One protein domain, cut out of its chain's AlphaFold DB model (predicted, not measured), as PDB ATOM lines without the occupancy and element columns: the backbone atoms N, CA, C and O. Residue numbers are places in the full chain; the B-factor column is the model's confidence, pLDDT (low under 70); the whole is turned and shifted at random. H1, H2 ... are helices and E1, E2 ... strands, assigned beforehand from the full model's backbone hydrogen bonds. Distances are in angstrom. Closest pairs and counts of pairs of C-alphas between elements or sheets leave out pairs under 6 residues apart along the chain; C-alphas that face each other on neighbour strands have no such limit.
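What this domain is: This is residues 3 to 105 of the 109 residues of an uncharacterized protein of Nostoc sp. 'Peltigera malacea cyanobiont' DB3992 (UniProt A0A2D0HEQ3). One five-stranded sheet is strongly twisted and curled like part of a barrel, folded back so that E2 and E1 face E4 and E3, with E5 as the hinge between these two leaves. The single helix H1 packs on one end of this curled sheet, beside the strands, while residues 13 to 18 of the loop between E1 and E2 stick out alone. The printed part has 103 residues with five named strands and one named helix, in the order E1 E2 E3 E4 E5 H1. The sheet is mixed, in the order E2 E1 E5 E4 E3, and the class is mixed, helices and strands. The whole is compact, with a radius of gyration of the C-alphas of 14.3 A and spans of 39 by 33 by 31 A.

Where its parts are: E1, residues 3 to 11, begins at C-alpha 3 (95.237, 235.611, 274.855) and is 24.0 A long. E2 is residues 20 to 27 and bends by 58 degrees at residue 24. E3 is residues 39 to 46, 21.6 A. E4, residues 49 to 65, is the longest strand, 32.2 A from C-alpha 49 (94.335, 259.671, 264.493) to C-alpha 65, and bends by 98 degrees at residue 54. E5 is residues 78 to 87, 27.6 A. H1, residues 91 to 104, is 20.3 A long and ends at C-alpha 104 (103.640, 254.562, 258.747).

How they stand to each other: E1 and E2 form a hairpin, antiparallel at 152 degrees, with N 6 and O 25 at 2.9 A. On its other side E1 is parallel to E5 at 34 degrees, with N 5 and O 81 at 2.8 A. E3, E4 and E5 form a meander, each strand the antiparallel neighbour of the one before. In the hairpin of E3 and E4, N 42 and O 53 are 2.9 A apart; in that of E4 and E5, N 63 and O 80 are 2.8 A apart. Between the edge strands E2 and E3, the closest C-alphas are those of Val 24 and Trp 44, 6.5 A apart. E1 and E3 are apart, as are E2 and E4. H1 is on the sheet at a height of 6.8 A, over none of its strands; its closest C-alphas to E1 are Leu 94 and Ile 10, 6.6 A. In H1 every O i to N i+4 pair is within hydrogen-bond range.

The domain as a whole: The C-alphas of Asp 75 and Arg 90 are the two farthest apart, 39.6 A. The printed part has no cut. The links E2 to E3 and E4 to E5 are long; the latter, residues 66 to 77, has no named element. The mean pLDDT of the printed part is 86.6, with residues 12 to 18 and 104 to 105 under 70.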
ATOM      1  N   GLN A   3      95.329 234.289 275.447       95.00
ATOM      2  CA  GLN A   3      95.237 235.611 274.855       95.00
ATOM      3  C   GLN A   3      94.048 235.685 273.893       95.00
ATOM      4  O   GLN A   3      93.844 234.784 273.085       95.00
ATOM      5  N   CYS A   4      93.308 236.786 273.936       95.62
ATOM      6  CA  CYS A   4      92.290 237.149 272.964       95.62
ATOM      7  C   CYS A   4      92.791 238.305 272.082       95.62
ATOM      8  O   CYS A   4      93.359 239.275 272.585       95.62
ATOM      9  N   GLN A   5      92.566 238.220 270.773       95.50
ATOM     10  CA  GLN A   5      92.863 239.261 269.791       95.50
ATOM     11  C   GLN A   5      91.587 239.655 269.057       95.50
ATOM     12  O   GLN A   5      90.861 238.792 268.567       95.50
ATOM     13  N   ILE A   6      91.326 240.958 268.992       95.44
ATOM     14  CA  ILE A   6      90.238 241.525 268.202       95.44
ATOM     15  C   ILE A   6      90.831 242.015 266.892       95.44
ATOM     16  O   ILE A   6      91.743 242.842 266.895       95.44
ATOM     17  N   GLU A   7      90.327 241.489 265.789       94.31
ATOM     18  CA  GLU A   7      90.913 241.630 264.466       94.31
ATOM     19  C   GLU A   7      89.900 242.228 263.496       94.31
ATOM     20  O   GLU A   7      88.878 241.619 263.201       94.31
ATOM     21  N   LEU A   8      90.182 243.433 263.009       92.50
ATOM     22  CA  LEU A   8      89.354 244.141 262.043       92.50
ATOM     23  C   LEU A   8      89.764 243.760 260.621       92.50
ATOM     24  O   LEU A   8      90.927 243.916 260.252       92.50
ATOM     25  N   LEU A   9      88.801 243.301 259.828       90.12
ATOM     26  CA  LEU A   9      88.952 243.082 258.397       90.12
ATOM     27  C   LEU A   9      89.213 244.419 257.700       90.12
ATOM     28  O   LEU A   9      88.406 245.345 257.808       90.12
ATOM     29  N   ILE A  10      90.334 244.514 256.986       82.69
ATOM     30  CA  ILE A  10      90.700 245.702 256.210       82.69
ATOM     31  C   ILE A  10      90.657 245.439 254.704       82.69
ATOM     32  O   ILE A  10      90.177 246.303 253.982       82.69
ATOM     33  N   ASN A  11      91.052 244.262 254.209       72.81
ATOM     34  CA  ASN A  11      90.872 243.895 252.798       72.81
ATOM     35  C   ASN A  11      90.237 242.516 252.653       72.81
ATOM     36  O   ASN A  11      90.718 241.531 253.213       72.81
ATOM     37  N   VAL A  12      89.244 242.437 251.772       61.44
ATOM     38  CA  VAL A  12      88.869 241.186 251.113       61.44
ATOM     39  C   VAL A  12      89.720 241.094 249.847       61.44
ATOM     40  O   VAL A  12      89.453 241.777 248.860       61.44
ATOM     41  N   LEU A  13      90.813 240.333 249.896       56.66
ATOM     42  CA  LEU A  13      91.642 240.091 248.715       56.66
ATOM     43  C   LEU A  13      90.890 239.177 247.709       56.66
ATOM     44  O   LEU A  13      89.947 238.487 248.107       56.66
ATOM     45  N   PRO A  14      91.266 239.169 246.410       50.25
ATOM     46  CA  PRO A  14      90.618 238.344 245.383       50.25
ATOM     47  C   PRO A  14      90.579 236.851 245.754       50.25
ATOM     48  O   PRO A  14      91.416 236.389 246.537       50.25
ATOM     49  N   GLU A  15      89.641 236.097 245.162       47.16
ATOM     50  CA  GLU A  15      89.431 234.662 245.427       47.16
ATOM     51  C   GLU A  15      90.762 233.884 245.523       47.16
ATOM     52  O   GLU A  15      91.594 233.942 244.616       47.16
ATOM     53  N   ASN A  16      90.937 233.143 246.629       51.75
ATOM     54  CA  ASN A  16      92.134 232.389 247.059       51.75
ATOM     55  C   ASN A  16      93.229 233.148 247.832       51.75
ATOM     56  O   ASN A  16      94.277 232.563 248.108       51.75
ATOM     57  N   SER A  17      92.999 234.393 248.239       57.25
ATOM     58  CA  SER A  17      93.906 235.113 249.145       57.25
ATOM     59  C   SER A  17      93.350 235.146 250.573       57.25
ATOM     60  O   SER A  17      92.141 235.278 250.766       57.25
ATOM     61  N   GLU A  18      94.212 235.007 251.587       59.47
ATOM     62  CA  GLU A  18      93.788 235.197 252.980       59.47
ATOM     63  C   GLU A  18      93.351 236.652 253.179       59.47
ATOM     64  O   GLU A  18      94.040 237.572 252.753       59.47
ATOM     65  N   ALA A  19      92.185 236.862 253.786       74.12
ATOM     66  CA  ALA A  19      91.704 238.200 254.098       74.12
ATOM     67  C   ALA A  19      92.680 238.923 255.042       74.12
ATOM     68  O   ALA A  19      93.186 238.322 255.995       74.12
ATOM     69  N   ASP A  20      92.913 240.214 254.795       82.38
ATOM     70  CA  ASP A  20      93.822 241.005 255.618       82.38
ATOM     71  C   ASP A  20      93.080 241.511 256.848       82.38
ATOM     72  O   ASP A  20      92.110 242.271 256.747       82.38
ATOM     73  N   TYR A  21      93.583 241.128 258.016       87.88
ATOM     74  CA  TYR A  21      93.089 241.593 259.300       87.88
ATOM     75  C   TYR A  21      94.151 242.410 260.024       87.88
ATOM     76  O   TYR A  21      95.337 242.083 259.994       87.88
ATOM     77  N   ILE A  22      93.710 243.427 260.759       89.06
ATOM     78  CA  ILE A  22      94.554 244.163 261.696       89.06
ATOM     79  C   ILE A  22      94.068 243.979 263.128       89.06
ATOM     80  O   ILE A  22      92.881 244.108 263.423       89.06
ATOM     81  N   THR A  23      94.990 243.696 264.046       91.56
ATOM     82  CA  THR A  23      94.655 243.624 265.467       91.56
ATOM     83  C   THR A  23      94.384 245.024 266.015       91.56
ATOM     84  O   THR A  23      95.289 245.855 266.070       91.56
ATOM     85  N   VAL A  24      93.155 245.264 266.472       92.44
ATOM     86  CA  VAL A  24      92.723 246.543 267.064       92.44
ATOM     87  C   VAL A  24      92.724 246.516 268.592       92.44
ATOM     88  O   VAL A  24      92.827 247.563 269.224       92.44
ATOM     89  N   ALA A  25      92.652 245.330 269.205       92.75
ATOM     90  CA  ALA A  25      92.751 245.162 270.654       92.75
ATOM     91  C   ALA A  25      93.286 243.773 271.039       92.75
ATOM     92  O   ALA A  25      93.137 242.799 270.298       92.75
ATOM     93  N   LYS A  26      93.899 243.682 272.224       93.81
ATOM     94  CA  LYS A  26      94.410 242.441 272.823       93.81
ATOM     95  C   LYS A  26      93.955 242.367 274.282       93.81
ATOM     96  O   LYS A  26      94.121 243.339 275.011       93.81
ATOM     97  N   TYR A  27      93.441 241.215 274.703       94.12
ATOM     98  CA  TYR A  27      93.017 240.943 276.081       94.12
ATOM     99  C   TYR A  27      93.636 239.635 276.580       94.12
ATOM    100  O   TYR A  27      93.950 238.743 275.792       94.12
ATOM    101  N   ASP A  28      93.806 239.501 277.888       94.88
ATOM    102  CA  ASP A  28      94.189 238.258 278.570       94.88
ATOM    103  C   ASP A  28      92.976 237.488 279.126       94.88
ATOM    104  O   ASP A  28      93.133 236.459 279.781       94.88
ATOM    105  N   PHE A  29      91.767 237.950 278.803       93.88
ATOM    106  CA  PHE A  29      90.488 237.302 279.074       93.88
ATOM    107  C   PHE A  29      89.617 237.283 277.811       93.88
ATOM    108  O   PHE A  29      89.893 237.986 276.837       93.88
ATOM    109  N   GLU A  30      88.575 236.454 277.810       93.25
ATOM    110  CA  GLU A  30      87.567 236.438 276.753       93.25
ATOM    111  C   GLU A  30      86.474 237.477 277.055       93.25
ATOM    112  O   GLU A  30      85.795 237.350 278.077       93.25
ATOM    113  N   PRO A  31      86.254 238.482 276.187       91.56
ATOM    114  CA  PRO A  31      85.149 239.414 276.366       91.56
ATOM    115  C   PRO A  31      83.806 238.690 276.134       91.56
ATOM    116  O   PRO A  31      83.578 238.188 275.027       91.56
ATOM    117  N   PRO A  32      82.904 238.635 277.133       87.94
ATOM    118  CA  PRO A  32      81.712 237.784 277.074       87.94
ATOM    119  C   PRO A  32      80.734 238.197 275.965       87.94
ATOM    120  O   PRO A  32      80.125 237.339 275.321       87.94
ATOM    121  N   ASP A  33      80.637 239.498 275.686       89.31
ATOM    122  CA  ASP A  33      79.641 240.066 274.770       89.31
ATOM    123  C   ASP A  33      80.072 240.079 273.294       89.31
ATOM    124  O   ASP A  33      79.273 240.409 272.417       89.31
ATOM    125  N   LEU A  34      81.309 239.677 272.981       93.06
ATOM    126  CA  LEU A  34      81.843 239.667 271.611       93.06
ATOM    127  C   LEU A  34      81.518 238.364 270.866       93.06
ATOM    128  O   LEU A  34      82.405 237.637 270.412       93.06
ATOM    129  N   GLN A  35      80.230 238.048 270.754       95.00
ATOM    130  CA  GLN A  35      79.733 236.853 270.061       95.00
ATOM    131  C   GLN A  35      79.429 237.128 268.583       95.00
ATOM    132  O   GLN A  35      79.117 238.257 268.212       95.00
ATOM    133  N   VAL A  36      79.489 236.095 267.735       96.06
ATOM    134  CA  VAL A  36      79.186 236.225 266.296       96.06
ATOM    135  C   VAL A  36      77.793 236.827 266.092       96.06
ATOM    136  O   VAL A  36      76.831 236.447 266.757       96.06
ATOM    137  N   GLY A  37      77.698 237.785 265.174       95.12
ATOM    138  CA  GLY A  37      76.489 238.542 264.874       95.12
ATOM    139  C   GLY A  37      76.293 239.799 265.725       95.12
ATOM    140  O   GLY A  37      75.407 240.586 265.400       95.12
ATOM    141  N   LYS A  38      77.094 240.017 266.777       95.69
ATOM    142  CA  LYS A  38      76.993 241.215 267.621       95.69
ATOM    143  C   LYS A  38      77.581 242.443 266.943       95.69
ATOM    144  O   LYS A  38      78.639 242.368 266.327       95.69
ATOM    145  N   GLU A  39      76.894 243.567 267.110       95.44
ATOM    146  CA  GLU A  39      77.385 244.886 266.720       95.44
ATOM    147  C   GLU A  39      78.196 245.505 267.855       95.44
ATOM    148  O   GLU A  39      77.821 245.406 269.027       95.44
ATOM    149  N   VAL A  40      79.302 246.149 267.503       94.06
ATOM    150  CA  VAL A  40      80.242 246.753 268.442       94.06
ATOM    151  C   VAL A  40      80.819 248.035 267.867       94.06
ATOM    152  O   VAL A  40      81.012 248.161 266.660       94.06
ATOM    153  N   TRP A  41      81.132 248.980 268.745       94.19
ATOM    154  CA  TRP A  41      81.899 250.162 268.376       94.19
ATOM    155  C   TRP A  41      83.372 249.930 268.674       94.19
ATOM    156  O   TRP A  41      83.746 249.605 269.801       94.19
ATOM    157  N   VAL A  42      84.209 250.101 267.657       92.25
ATOM    158  CA  VAL A  42      85.662 250.050 267.780       92.25
ATOM    159  C   VAL A  42      86.184 251.476 267.783       92.25
ATOM    160  O   VAL A  42      86.131 252.167 266.765       92.25
ATOM    161  N   HIS A  43      86.704 251.905 268.930       92.75
ATOM    162  CA  HIS A  43      87.464 253.143 269.056       92.75
ATOM    163  C   HIS A  43      88.945 252.792 269.046       92.75
ATOM    164  O   HIS A  43      89.432 252.110 269.946       92.75
ATOM    165  N   TRP A  44      89.646 253.213 268.001       89.38
ATOM    166  CA  TRP A  44      91.009 252.776 267.743       89.38
ATOM    167  C   TRP A  44      91.868 253.948 267.293       89.38
ATOM    168  O   TRP A  44      91.529 254.649 266.340       89.38
ATOM    169  N   GLU A  45      92.973 254.177 267.997       87.19
ATOM    170  CA  GLU A  45      93.933 255.219 267.661       87.19
ATOM    171  C   GLU A  45      95.097 254.638 266.859       87.19
ATOM    172  O   GLU A  45      95.738 253.666 267.261       87.19
ATOM    173  N   VAL A  46      95.380 255.266 265.722       81.56
ATOM    174  CA  VAL A  46      96.458 254.885 264.815       81.56
ATOM    175  C   VAL A  46      97.210 256.144 264.424       81.56
ATOM    176  O   VAL A  46      96.651 257.028 263.777       81.56
ATOM    177  N   TRP A  47      98.483 256.224 264.818       81.62
ATOM    178  CA  TRP A  47      99.383 257.331 264.473       81.62
ATOM    179  C   TRP A  47      98.766 258.719 264.737       81.62
ATOM    180  O   TRP A  47      98.718 259.569 263.850       81.62
ATOM    181  N   ASN A  48      98.276 258.933 265.966       83.00
ATOM    182  CA  ASN A  48      97.617 260.161 266.443       83.00
ATOM    183  C   ASN A  48      96.280 260.495 265.762       83.00
ATOM    184  O   ASN A  48      95.785 261.620 265.874       83.00
ATOM    185  N   LYS A  49      95.681 259.540 265.043       86.94
ATOM    186  CA  LYS A  49      94.335 259.671 264.493       86.94
ATOM    187  C   LYS A  49      93.404 258.656 265.136       86.94
ATOM    188  O   LYS A  49      93.644 257.453 265.077       86.94
ATOM    189  N   LEU A  50      92.323 259.160 265.722       90.56
ATOM    190  CA  LEU A  50      91.273 258.338 266.306       90.56
ATOM    191  C   LEU A  50      90.253 257.949 265.234       90.56
ATOM    192  O   LEU A  50      89.656 258.809 264.584       90.56
ATOM    193  N   TYR A  51      90.019 256.651 265.099       89.38
ATOM    194  CA  TYR A  51      88.943 256.083 264.304       89.38
ATOM    195  C   TYR A  51      87.853 255.558 265.227       89.38
ATOM    196  O   TYR A  51      88.122 254.996 266.288       89.38
ATOM    197  N   SER A  52      86.606 255.769 264.823       92.69
ATOM    198  CA  SER A  52      85.433 255.184 265.465       92.69
ATOM    199  C   SER A  52      84.637 254.470 264.392       92.69
ATOM    200  O   SER A  52      84.135 255.119 263.468       92.69
ATOM    201  N   LEU A  53      84.602 253.146 264.496       92.56
ATOM    202  CA  LEU A  53      84.011 252.265 263.502       92.56
ATOM    203  C   LEU A  53      82.861 251.480 264.113       92.56
ATOM    204  O   LEU A  53      83.002 250.935 265.213       92.56
ATOM    205  N   LYS A  54      81.743 251.409 263.395       93.81
ATOM    206  CA  LYS A  54      80.664 250.482 263.727       93.81
ATOM    207  C   LYS A  54      80.966 249.157 263.043       93.81
ATOM    208  O   LYS A  54      80.986 249.080 261.819       93.81
ATOM    209  N   CYS A  55      81.196 248.119 263.834       94.50
ATOM    210  CA  CYS A  55      81.586 246.811 263.338       94.50
ATOM    211  C   CYS A  55      80.609 245.729 263.776       94.50
ATOM    212  O   CYS A  55      79.900 245.860 264.774       94.50
ATOM    213  N   LYS A  56      80.645 244.610 263.063       96.06
ATOM    214  CA  LYS A  56      79.952 243.380 263.408       96.06
ATOM    215  C   LYS A  56      80.961 242.266 263.629       96.06
ATOM    216  O   LYS A  56      81.911 242.119 262.866       96.06
ATOM    217  N   VAL A  57      80.749 241.458 264.663       96.38
ATOM    218  CA  VAL A  57      81.532 240.241 264.884       96.38
ATOM    219  C   VAL A  57      81.111 239.205 263.847       96.38
ATOM    220  O   VAL A  57      79.965 238.751 263.846       96.38
ATOM    221  N   THR A  58      82.027 238.804 262.977       95.81
ATOM    222  CA  THR A  58      81.742 237.882 261.867       95.81
ATOM    223  C   THR A  58      82.258 236.477 262.121       95.81
ATOM    224  O   THR A  58      81.719 235.512 261.582       95.81
ATOM    225  N   GLY A  59      83.249 236.323 262.998       95.69
ATOM    226  CA  GLY A  59      83.821 235.017 263.277       95.69
ATOM    227  C   GLY A  59      84.642 234.971 264.550       95.69
ATOM    228  O   GLY A  59      85.059 235.988 265.103       95.69
ATOM    229  N   ARG A  60      84.885 233.746 265.009       96.19
ATOM    230  CA  ARG A  60      85.727 233.445 266.166       96.19
ATOM    231  C   ARG A  60      86.549 232.199 265.864       96.19
ATOM    232  O   ARG A  60      86.015 231.236 265.315       96.19
ATOM    233  N   LYS A  61      87.836 232.197 266.211       95.12
ATOM    234  CA  LYS A  61      88.737 231.065 265.960       95.12
ATOM    235  C   LYS A  61      89.693 230.852 267.123       95.12
ATOM    236  O   LYS A  61      90.437 231.753 267.493       95.12
ATOM    237  N   ASN A  62      89.705 229.631 267.645       94.75
ATOM    238  CA  ASN A  62      90.681 229.193 268.637       94.75
ATOM    239  C   ASN A  62      91.911 228.619 267.933       94.75
ATOM    240  O   ASN A  62      91.791 227.803 267.019       94.75
ATOM    241  N   VAL A  63      93.094 229.034 268.371       93.31
ATOM    242  CA  VAL A  63      94.386 228.605 267.840       93.31
ATOM    243  C   VAL A  63      95.293 228.230 269.005       93.31
ATOM    244  O   VAL A  63      95.403 228.963 269.983       93.31
ATOM    245  N   ILE A  64      95.966 227.085 268.905       92.38
ATOM    246  CA  ILE A  64      97.023 226.704 269.845       92.38
ATOM    247  C   ILE A  64      98.355 227.049 269.185       92.38
ATOM    248  O   ILE A  64      98.730 226.444 268.183       92.38
ATOM    249  N   CYS A  65      99.063 228.031 269.733       90.69
ATOM    250  CA  CYS A  65     100.380 228.439 269.262       90.69
ATOM    251  C   CYS A  65     101.460 227.776 270.119       90.69
ATOM    252  O   CYS A  65     101.540 228.007 271.330       90.69
ATOM    253  N   SER A  66     102.308 226.966 269.488       90.44
ATOM    254  CA  SER A  66     103.539 226.483 270.105       90.44
ATOM    255  C   SER A  66     104.638 227.545 270.058       90.44
ATOM    256  O   SER A  66     104.554 228.532 269.326       90.44
ATOM    257  N   LYS A  67     105.709 227.332 270.828       89.00
ATOM    258  CA  LYS A  67     106.898 228.186 270.751       89.00
ATOM    259  C   LYS A  67     107.410 228.253 269.308       89.00
ATOM    260  O   LYS A  67     107.465 227.240 268.615       89.00
ATOM    261  N   GLY A  68     107.763 229.452 268.867       83.06
ATOM    262  CA  GLY A  68     108.329 229.742 267.553       83.06
ATOM    263  C   GLY A  68     107.317 229.884 266.415       83.06
ATOM    264  O   GLY A  68     107.715 230.320 265.341       83.06
ATOM    265  N   THR A  69     106.029 229.572 266.613       86.00
ATOM    266  CA  THR A  69     105.054 229.552 265.501       86.00
ATOM    267  C   THR A  69     104.285 230.852 265.308       86.00
ATOM    268  O   THR A  69     103.683 231.038 264.258       86.00
ATOM    269  N   HIS A  70     104.270 231.745 266.302       81.94
ATOM    270  CA  HIS A  70     103.576 233.030 266.208       81.94
ATOM    271  C   HIS A  70     104.567 234.194 266.377       81.94
ATOM    272  O   HIS A  70     105.315 234.186 267.360       81.94
ATOM    273  N   PRO A  71     104.569 235.209 265.486       82.31
ATOM    274  CA  PRO A  71     105.525 236.322 265.529       82.31
ATOM    275  C   PRO A  71     105.572 237.046 266.880       82.31
ATOM    276  O   PRO A  71     106.658 237.329 267.380       82.31
ATOM    277  N   ASP A  72     104.405 237.257 267.491       82.56
ATOM    278  CA  ASP A  72     104.269 237.930 268.791       82.56
ATOM    279  C   ASP A  72     104.553 237.024 270.008       82.56
ATOM    280  O   ASP A  72     104.722 237.522 271.120       82.56
ATOM    281  N   TYR A  73     104.595 235.695 269.832       83.88
ATOM    282  CA  TYR A  73     104.691 234.716 270.932       83.88
ATOM    283  C   TYR A  73     105.798 233.684 270.717       83.88
ATOM    284  O   TYR A  73     105.647 232.517 271.073       83.88
ATOM    285  N   LYS A  74     106.934 234.107 270.152       85.44
ATOM    286  CA  LYS A  74     108.035 233.205 269.775       85.44
ATOM    287  C   LYS A  74     108.527 232.319 270.926       85.44
ATOM    288  O   LYS A  74     108.820 231.154 270.698       85.44
ATOM    289  N   ASP A  75     108.509 232.802 272.165       87.88
ATOM    290  CA  ASP A  75     109.077 232.057 273.300       87.88
ATOM    291  C   ASP A  75     108.035 231.375 274.203       87.88
ATOM    292  O   ASP A  75     108.387 230.781 275.229       87.88
ATOM    293  N   LYS A  76     106.739 231.436 273.859       88.25
ATOM    294  CA  LYS A  76     105.646 230.999 274.746       88.25
ATOM    295  C   LYS A  76     104.663 230.056 274.052       88.25
ATOM    296  O   LYS A  76     104.409 230.169 272.862       88.25
ATOM    297  N   TYR A  77     104.065 229.156 274.836       90.50
ATOM    298  CA  TYR A  77     102.856 228.432 274.433       90.50
ATOM    299  C   TYR A  77     101.624 229.289 274.741       90.50
ATOM    300  O   TYR A  77     101.415 229.699 275.897       90.50
ATOM    301  N   VAL A  78     100.813 229.556 273.720       92.88
ATOM    302  CA  VAL A  78      99.661 230.461 273.811       92.88
ATOM    303  C   VAL A  78      98.403 229.784 273.284       92.88
ATOM    304  O   VAL A  78      98.390 229.259 272.175       92.88
ATOM    305  N   PHE A  79      97.342 229.808 274.087       94.75
ATOM    306  CA  PHE A  79      95.977 229.581 273.626       94.75
ATOM    307  C   PHE A  79      95.447 230.924 273.140       94.75
ATOM    308  O   PHE A  79      95.242 231.831 273.946       94.75
ATOM    309  N   LEU A  80      95.303 231.059 271.828       94.75
ATOM    310  CA  LEU A  80      94.929 232.291 271.158       94.75
ATOM    311  C   LEU A  80      93.474 232.206 270.682       94.75
ATOM    312  O   LEU A  80      93.147 231.397 269.817       94.75
ATOM    313  N   LEU A  81      92.616 233.064 271.218       96.50
ATOM    314  CA  LEU A  81      91.282 233.327 270.690       96.50
ATOM    315  C   LEU A  81      91.360 234.530 269.742       96.50
ATOM    316  O   LEU A  81      91.729 235.623 270.156       96.50
ATOM    317  N   ARG A  82      90.998 234.344 268.475       95.81
ATOM    318  CA  ARG A  82      90.862 235.425 267.487       95.81
ATOM    319  C   ARG A  82      89.384 235.725 267.288       95.81
ATOM    320  O   ARG A  82      88.608 234.799 267.043       95.81
ATOM    321  N   ILE A  83      88.997 236.989 267.406       96.81
ATOM    322  CA  ILE A  83      87.640 237.484 267.160       96.81
ATOM    323  C   ILE A  83      87.707 238.427 265.965       96.81
ATOM    324  O   ILE A  83      88.384 239.450 266.026       96.81
ATOM    325  N   PHE A  84      87.004 238.075 264.896       95.75
ATOM    326  CA  PHE A  84      87.016 238.809 263.638       95.75
ATOM    327  C   PHE A  84      85.858 239.798 263.587       95.75
ATOM    328  O   PHE A  84      84.712 239.447 263.889       95.75
ATOM    329  N   LEU A  85      86.179 241.027 263.201       95.06
ATOM    330  CA  LEU A  85      85.255 242.129 263.019       95.06
ATOM    331  C   LEU A  85      85.248 242.558 261.557       95.06
ATOM    332  O   LEU A  85      86.299 242.659 260.931       95.06
ATOM    333  N   GLU A  86      84.076 242.897 261.050       93.06
ATOM    334  CA  GLU A  86      83.899 243.569 259.767       93.06
ATOM    335  C   GLU A  86      83.196 244.899 260.018       93.06
ATOM    336  O   GLU A  86      82.260 244.960 260.817       93.06
ATOM    337  N   THR A  87      83.682 245.979 259.407       90.50
ATOM    338  CA  THR A  87      83.058 247.293 259.575       90.50
ATOM    339  C   THR A  87      81.855 247.447 258.652       90.50
ATOM    340  O   THR A  87      81.879 247.008 257.508       90.50
ATOM    341  N   GLU A  88      80.810 248.098 259.151       86.69
ATOM    342  CA  GLU A  88      79.644 248.514 258.364       86.69
ATOM    343  C   GLU A  88      79.811 249.945 257.811       86.69
ATOM    344  O   GLU A  88      78.947 250.449 257.093       86.69
ATOM    345  N   ASP A  89      80.900 250.636 258.173       82.50
ATOM    346  CA  ASP A  89      81.209 251.976 257.677       82.50
ATOM    347  C   ASP A  89      81.560 251.995 256.176       82.50
ATOM    348  O   ASP A  89      81.948 250.997 255.577       82.50
ATOM    349  N   ARG A  90      81.457 253.185 255.564       75.69
ATOM    350  CA  ARG A  90      81.754 253.405 254.137       75.69
ATOM    351  C   ARG A  90      83.194 253.023 253.774       75.69
ATOM    352  O   ARG A  90      84.121 253.349 254.519       75.69
ATOM    353  N   GLU A  91      83.367 252.473 252.568       77.88
ATOM    354  CA  GLU A  91      84.663 252.073 251.987       77.88
ATOM    355  C   GLU A  91      85.722 253.187 252.063       77.88
ATOM    356  O   GLU A  91      86.879 252.912 252.362       77.88
ATOM    357  N   ASP A  92      85.331 254.458 251.912       80.25
ATOM    358  CA  ASP A  92      86.251 255.603 252.001       80.25
ATOM    359  C   ASP A  92      87.008 255.669 253.342       80.25
ATOM    360  O   ASP A  92      88.194 255.995 253.375       80.25
ATOM    361  N   LYS A  93      86.353 255.328 254.466       82.31
ATOM    362  CA  LYS A  93      87.011 255.301 255.787       82.31
ATOM    363  C   LYS A  93      87.999 254.143 255.891       82.31
ATOM    364  O   LYS A  93      89.074 254.310 256.463       82.31
ATOM    365  N   LEU A  94      87.640 252.975 255.358       81.94
ATOM    366  CA  LEU A  94      88.550 251.831 255.299       81.94
ATOM    367  C   LEU A  94      89.769 252.159 254.441       81.94
ATOM    368  O   LEU A  94      90.893 251.863 254.841       81.94
ATOM    369  N   GLN A  95      89.558 252.812 253.301       82.81
ATOM    370  CA  GLN A  95      90.624 253.251 252.415       82.81
ATOM    371  C   GLN A  95      91.564 254.245 253.108       82.81
ATOM    372  O   GLN A  95      92.781 254.068 253.072       82.81
ATOM    373  N   GLU A  96      91.021 255.222 253.835       86.25
ATOM    374  CA  GLU A  96      91.820 256.151 254.635       86.25
ATOM    375  C   GLU A  96      92.661 255.431 255.708       86.25
ATOM    376  O   GLU A  96      93.846 255.729 255.891       86.25
ATOM    377  N   ILE A  97      92.072 254.455 256.405       85.38
ATOM    378  CA  ILE A  97      92.789 253.639 257.392       85.38
ATOM    379  C   ILE A  97      93.937 252.881 256.719       85.38
ATOM    380  O   ILE A  97      95.063 252.919 257.222       85.38
ATOM    381  N   LYS A  98      93.688 252.238 255.569       82.38
ATOM    382  CA  LYS A  98      94.716 251.520 254.792       82.38
ATOM    383  C   LYS A  98      95.868 252.439 254.409       82.38
ATOM    384  O   LYS A  98      97.027 252.068 254.573       82.38
ATOM    385  N   GLU A  99      95.568 253.635 253.915       84.94
ATOM    386  CA  GLU A  99      96.579 254.617 253.517       84.94
ATOM    387  C   GLU A  99      97.411 255.092 254.709       84.94
ATOM    388  O   GLU A  99      98.641 255.153 254.625       84.94
ATOM    389  N   ASN A 100      96.766 255.358 255.846       83.88
ATOM    390  CA  ASN A 100      97.456 255.762 257.066       83.88
ATOM    391  C   ASN A 100      98.375 254.643 257.598       83.88
ATOM    392  O   ASN A 100      99.528 254.899 257.956       83.88
ATOM    393  N   LEU A 101      97.909 253.390 257.570       80.69
ATOM    394  CA  LEU A 101      98.714 252.222 257.938       80.69
ATOM    395  C   LEU A 101      99.914 252.039 257.004       80.69
ATOM    396  O   LEU A 101     101.036 251.902 257.489       80.69
ATOM    397  N   LYS A 102      99.710 252.110 255.682       79.19
ATOM    398  CA  LYS A 102     100.788 251.992 254.684       79.19
ATOM    399  C   LYS A 102     101.839 253.087 254.832       79.19
ATOM    400  O   LYS A 102     103.030 252.809 254.731       79.19
ATOM    401  N   LYS A 103     101.417 254.325 255.102       78.50
ATOM    402  CA  LYS A 103     102.325 255.467 255.272       78.50
ATOM    403  C   LYS A 103     103.309 255.266 256.425       78.50
ATOM    404  O   LYS A 103     104.468 255.652 256.311       78.50
ATOM    405  N   HIS A 104     102.845 254.688 257.525       69.44
ATOM    406  CA  HIS A 104     103.640 254.562 258.747       69.44
ATOM    407  C   HIS A 104     104.218 253.162 258.955       69.44
ATOM    408  O   HIS A 104     105.046 252.959 259.840       69.44
ATOM    409  N   ASN A 105     103.805 252.194 258.139       66.19
ATOM    410  CA  ASN A 105     104.358 250.854 258.144       66.19
ATOM    411  C   ASN A 105     104.338 250.271 256.714       66.19
ATOM    412  O   ASN A 105     103.462 249.475 256.371       66.19
TER     413      ASN A 105